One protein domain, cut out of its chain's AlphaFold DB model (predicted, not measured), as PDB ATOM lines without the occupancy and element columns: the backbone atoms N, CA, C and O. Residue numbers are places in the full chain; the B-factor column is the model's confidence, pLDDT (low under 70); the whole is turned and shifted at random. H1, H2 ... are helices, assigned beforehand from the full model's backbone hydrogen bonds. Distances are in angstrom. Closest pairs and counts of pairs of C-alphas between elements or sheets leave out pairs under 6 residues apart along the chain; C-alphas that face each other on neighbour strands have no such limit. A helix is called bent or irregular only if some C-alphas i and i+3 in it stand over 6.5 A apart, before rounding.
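What this domain is: This is residues 31 to 72 of the 82 residues of an uncharacterized protein of Hydrogenobacter hydrogenophilus (UniProt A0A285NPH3). One long helix, H1, not bent, makes most of the length, and a short helix, H2, folds back beside its last turns, the two making a lopsided hairpin. The other part of H1, residues 34 to 49, sticks out free together with residues 31 to 33. The printed part has 42 residues with two named helices, H1 then H2, and no named strand: all helix. It is an extended rod, with a radius of gyration of the C-alphas of 15.0 A and spans of 47 by 14 by 9 A.

How they stand to each other: Start at Lys 34 and go along H1, residues 34 to 58; here each O i to N i+4 pair is within hydrogen-bond range. A tight link of 5 residues leads to H2, residues 64 to 72, where 2 of 5 such pairs and 4 of 6 O i to N i+3 pairs are within range. H1 and H2 form a helical hairpin, running opposite ways at a shallow tilt of 21 degrees. H1 touches H2 with residues 54 to 58 alone; the closest C-alphas, those of Ile 58 and Gly 67, are 4.9 A apart.

Where its parts are: Find C-alpha 34 at (39.551, 22.205, -50.706); from there H1 runs 36.3 A to C-alpha 58 at (35.000, -7.954, -31.049). H2 ends at C-alpha 72, at (25.514, -0.821, -31.460).

The domain as a whole: The C-alphas farthest apart, those of Glu 32 and Gln 62, are 47.4 A apart. The printed part has no cut, and pLDDT is under 70 at residues 31 to 32.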
ATOM      1  N   LYS A  31      34.175  18.589 -55.949       61.50
ATOM      2  CA  LYS A  31      35.501  18.107 -56.391       61.50
ATOM      3  C   LYS A  31      36.611  19.158 -56.322       61.50
ATOM      4  O   LYS A  31      37.744  18.809 -56.023       61.50
ATOM      5  N   GLU A  32      36.304  20.421 -56.601       68.69
ATOM      6  CA  GLU A  32      37.304  21.504 -56.610       68.69
ATOM      7  C   GLU A  32      37.384  22.263 -55.280       68.69
ATOM      8  O   GLU A  32      38.191  23.176 -55.092       68.69
ATOM      9  N   HIS A  33      36.548  21.883 -54.318       73.31
ATOM     10  CA  HIS A  33      36.500  22.547 -53.037       73.31
ATOM     11  C   HIS A  33      37.489  21.903 -52.063       73.31
ATOM     12  O   HIS A  33      37.262  20.810 -51.551       73.31
ATOM     13  N   LYS A  34      38.553  22.634 -51.710       75.12
ATOM     14  CA  LYS A  34      39.551  22.205 -50.706       75.12
ATOM     15  C   LYS A  34      38.936  21.785 -49.365       75.12
ATOM     16  O   LYS A  34      39.452  20.900 -48.689       75.12
ATOM     17  N   TRP A  35      37.820  22.402 -48.972       77.69
ATOM     18  CA  TRP A  35      37.099  22.015 -47.759       77.69
ATOM     19  C   TRP A  35      36.477  20.617 -47.877       77.69
ATOM     20  O   TRP A  35      36.387  19.921 -46.871       77.69
ATOM     21  N   CYS A  36      36.091  20.185 -49.082       77.56
ATOM     22  CA  CYS A  36      35.565  18.847 -49.323       77.56
ATOM     23  C   CYS A  36      36.671  17.797 -49.251       77.56
ATOM     24  O   CYS A  36      36.456  16.746 -48.661       77.56
ATOM     25  N   GLU A  37      37.863  18.076 -49.787       75.75
ATOM     26  CA  GLU A  37      39.023  17.187 -49.614       75.75
ATOM     27  C   GLU A  37      39.362  17.013 -48.129       75.75
ATOM     28  O   GLU A  37      39.532  15.895 -47.644       75.75
ATOM     29  N   TYR A  38      39.382  18.117 -47.379       76.44
ATOM     30  CA  TYR A  38      39.618  18.096 -45.938       76.44
ATOM     31  C   TYR A  38      38.523  17.333 -45.173       76.44
ATOM     32  O   TYR A  38      38.823  16.449 -44.369       76.44
ATOM     33  N   ALA A  39      37.249  17.613 -45.459       79.88
ATOM     34  CA  ALA A  39      36.120  16.911 -44.856       79.88
ATOM     35  C   ALA A  39      36.116  15.416 -45.209       79.88
ATOM     36  O   ALA A  39      35.806  14.586 -44.357       79.88
ATOM     37  N   TRP A  40      36.514  15.059 -46.432       80.69
ATOM     38  CA  TRP A  40      36.671  13.674 -46.867       80.69
ATOM     39  C   TRP A  40      37.749  12.949 -46.064       80.69
ATOM     40  O   TRP A  40      37.514  11.838 -45.589       80.69
ATOM     41  N   VAL A  41      38.905  13.582 -45.855       83.19
ATOM     42  CA  VAL A  41      39.976  13.027 -45.016       83.19
ATOM     43  C   VAL A  41      39.493  12.826 -43.579       83.19
ATOM     44  O   VAL A  41      39.705  11.752 -43.019       83.19
ATOM     45  N   ILE A  42      38.789  13.802 -42.995       83.88
ATOM     46  CA  ILE A  42      38.204  13.657 -41.653       83.88
ATOM     47  C   ILE A  42      37.207  12.499 -41.614       83.88
ATOM     48  O   ILE A  42      37.294  11.657 -40.724       83.88
ATOM     49  N   CYS A  43      36.284  12.432 -42.576       84.88
ATOM     50  CA  CYS A  43      35.277  11.378 -42.650       84.88
ATOM     51  C   CYS A  43      35.934   9.998 -42.750       84.88
ATOM     52  O   CYS A  43      35.601   9.092 -41.987       84.88
ATOM     53  N   LYS A  44      36.939   9.857 -43.621       86.25
ATOM     54  CA  LYS A  44      37.715   8.624 -43.764       86.25
ATOM     55  C   LYS A  44      38.392   8.240 -42.449       86.25
ATOM     56  O   LYS A  44      38.245   7.104 -42.009       86.25
ATOM     57  N   ASN A  45      39.071   9.183 -41.798       88.62
ATOM     58  CA  ASN A  45      39.747   8.940 -40.524       88.62
ATOM     59  C   ASN A  45      38.761   8.538 -39.421       88.62
ATOM     60  O   ASN A  45      39.049   7.627 -38.649       88.62
ATOM     61  N   LEU A  46      37.588   9.169 -39.372       89.19
ATOM     62  CA  LEU A  46      36.536   8.866 -38.405       89.19
ATOM     63  C   LEU A  46      35.964   7.461 -38.625       89.19
ATOM     64  O   LEU A  46      35.803   6.703 -37.671       89.19
ATOM     65  N   VAL A  47      35.708   7.082 -39.880       88.69
ATOM     66  CA  VAL A  47      35.249   5.732 -40.235       88.69
ATOM     67  C   VAL A  47      36.304   4.692 -39.868       88.69
ATOM     68  O   VAL A  47      35.972   3.684 -39.245       88.69
ATOM     69  N   THR A  48      37.573   4.932 -40.205       91.81
ATOM     70  CA  THR A  48      38.666   4.015 -39.862       91.81
ATOM     71  C   THR A  48      38.824   3.870 -38.349       91.81
ATOM     72  O   THR A  48      38.888   2.744 -37.868       91.81
ATOM     73  N   TYR A  49      38.792   4.973 -37.595       92.38
ATOM     74  CA  TYR A  49      38.831   4.950 -36.130       92.38
ATOM     75  C   TYR A  49      37.668   4.144 -35.539       92.38
ATOM     76  O   TYR A  49      37.875   3.271 -34.698       92.38
ATOM     77  N   ARG A  50      36.441   4.367 -36.029       92.69
ATOM     78  CA  ARG A  50      35.267   3.593 -35.605       92.69
ATOM     79  C   ARG A  50      35.453   2.097 -35.861       92.69
ATOM     80  O   ARG A  50      35.154   1.295 -34.983       92.69
ATOM     81  N   LEU A  51      35.924   1.715 -37.049       93.06
ATOM     82  CA  LEU A  51      36.143   0.309 -37.401       93.06
ATOM     83  C   LEU A  51      37.233  -0.339 -36.540       93.06
ATOM     84  O   LEU A  51      37.069  -1.482 -36.121       93.06
ATOM     85  N   GLU A  52      38.306   0.391 -36.237       94.44
ATOM     86  CA  GLU A  52      39.372  -0.058 -35.336       94.44
ATOM     87  C   GLU A  52      38.821  -0.350 -33.935       94.44
ATOM     88  O   GLU A  52      39.070  -1.414 -33.373       94.44
ATOM     89  N   LYS A  53      37.972   0.534 -33.405       94.75
ATOM     90  CA  LYS A  53      37.336   0.345 -32.098       94.75
ATOM     91  C   LYS A  53      36.313  -0.784 -32.051       94.75
ATOM     92  O   LYS A  53      36.296  -1.545 -31.085       94.75
ATOM     93  N   ILE A  54      35.515  -0.948 -33.104       94.31
ATOM     94  CA  ILE A  54      34.626  -2.110 -33.240       94.31
ATOM     95  C   ILE A  54      35.451  -3.399 -33.243       94.31
ATOM     96  O   ILE A  54      35.117  -4.341 -32.528       94.31
ATOM     97  N   ARG A  55      36.554  -3.431 -33.998       95.38
ATOM     98  CA  ARG A  55      37.455  -4.583 -34.049       95.38
ATOM     99  C   ARG A  55      38.044  -4.906 -32.673       95.38
ATOM    100  O   ARG A  55      37.940  -6.049 -32.246       95.38
ATOM    101  N   GLU A  56      38.604  -3.918 -31.971       95.31
ATOM    102  CA  GLU A  56      39.147  -4.088 -30.611       95.31
ATOM    103  C   GLU A  56      38.099  -4.638 -29.627       95.31
ATOM    104  O   GLU A  56      38.440  -5.366 -28.694       95.31
ATOM    105  N   CYS A  57      36.827  -4.263 -29.800       95.25
ATOM    106  CA  CYS A  57      35.719  -4.775 -28.997       95.25
ATOM    107  C   CYS A  57      35.430  -6.243 -29.311       95.25
ATOM    108  O   CYS A  57      35.411  -7.054 -28.389       95.25
ATOM    109  N   ILE A  58      35.286  -6.584 -30.596       96.19
ATOM    110  CA  ILE A  58      35.000  -7.954 -31.049       96.19
ATOM    111  C   ILE A  58      36.118  -8.915 -30.633       96.19
ATOM    112  O   ILE A  58      35.835 -10.021 -30.188       96.19
ATOM    113  N   GLU A  59      37.384  -8.496 -30.721       96.56
ATOM    114  CA  GLU A  59      38.536  -9.309 -30.294       96.56
ATOM    115  C   GLU A  59      38.515  -9.642 -28.787       96.56
ATOM    116  O   GLU A  59      39.163 -10.597 -28.363       96.56
ATOM    117  N   LYS A  60      37.770  -8.879 -27.975       96.31
ATOM    118  CA  LYS A  60      37.596  -9.111 -26.530       96.31
ATOM    119  C   LYS A  60      36.294  -9.836 -26.185       96.31
ATOM    120  O   LYS A  60      36.148 -10.270 -25.043       96.31
ATOM    121  N   SER A  61      35.355  -9.934 -27.124       95.50
ATOM    122  CA  SER A  61      34.067 -10.598 -26.930       95.50
ATOM    123  C   SER A  61      34.250 -12.106 -26.774       95.50
ATOM    124  O   SER A  61      35.019 -12.729 -27.504       95.50
ATOM    125  N   GLN A  62      33.520 -12.712 -25.841       95.56
ATOM    126  CA  GLN A  62      33.603 -14.150 -25.561       95.56
ATOM    127  C   GLN A  62      32.561 -14.974 -26.327       95.56
ATOM    128  O   GLN A  62      32.685 -16.193 -26.436       95.56
ATOM    129  N   ASN A  63      31.523 -14.319 -26.847       95.12
ATOM    130  CA  ASN A  63      30.410 -14.945 -27.553       95.12
ATOM    131  C   ASN A  63      29.832 -14.007 -28.628       95.12
ATOM    132  O   ASN A  63      30.250 -12.856 -28.784       95.12
ATOM    133  N   TYR A  64      28.885 -14.538 -29.400       91.25
ATOM    134  CA  TYR A  64      28.267 -13.833 -30.518       91.25
ATOM    135  C   TYR A  64      27.442 -12.627 -30.057       91.25
ATOM    136  O   TYR A  64      27.502 -11.572 -30.685       91.25
ATOM    137  N   GLU A  65      26.711 -12.762 -28.952       95.31
ATOM    138  CA  GLU A  65      25.879 -11.706 -28.372       95.31
ATOM    139  C   GLU A  65      26.718 -10.499 -27.924       95.31
ATOM    140  O   GLU A  65      26.360  -9.350 -28.177       95.31
ATOM    141  N   GLU A  66      27.878 -10.738 -27.316       94.25
ATOM    142  CA  GLU A  66      28.828  -9.684 -26.961       94.25
ATOM    143  C   GLU A  66      29.451  -9.028 -28.199       94.25
ATOM    144  O   GLU A  66      29.665  -7.814 -28.213       94.25
ATOM    145  N   GLY A  67      29.739  -9.816 -29.240       92.56
ATOM    146  CA  GLY A  67      30.303  -9.320 -30.495       92.56
ATOM    147  C   GLY A  67      29.322  -8.458 -31.292       92.56
ATOM    148  O   GLY A  67      29.714  -7.432 -31.851       92.56
ATOM    149  N   SER A  68      28.036  -8.821 -31.322       93.81
ATOM    150  CA  SER A  68      27.006  -8.034 -32.010       93.81
ATOM    151  C   SER A  68      26.769  -6.689 -31.318       93.81
ATOM    152  O   SER A  68      26.694  -5.659 -31.994       93.81
ATOM    153  N   ALA A  69      26.794  -6.663 -29.981       93.94
ATOM    154  CA  ALA A  69      26.676  -5.439 -29.191       93.94
ATOM    155  C   ALA A  69      27.805  -4.427 -29.471       93.94
ATOM    156  O   ALA A  69      27.630  -3.221 -29.273       93.94
ATOM    157  N   CYS A  70      28.963  -4.869 -29.981       93.50
ATOM    158  CA  CYS A  70      30.027  -3.963 -30.407       93.50
ATOM    159  C   CYS A  70      29.604  -3.067 -31.581       93.50
ATOM    160  O   CYS A  70      30.122  -1.965 -31.694       93.50
ATOM    161  N   PHE A  71      28.662  -3.456 -32.444       90.31
ATOM    162  CA  PHE A  71      28.220  -2.594 -33.552       90.31
ATOM    163  C   PHE A  71      27.227  -1.506 -33.125       90.31
ATOM    164  O   PHE A  71      27.118  -0.480 -33.801       90.31
ATOM    165  N   GLU A  72      26.538  -1.719 -32.004       88.69
ATOM    166  CA  GLU A  72      25.514  -0.821 -31.460       88.69
ATOM    167  C   GLU A  72      26.116   0.323 -30.629       88.69
ATOM    168  O   GLU A  72      25.488   1.366 -30.449       88.69
TER     169      GLU A  72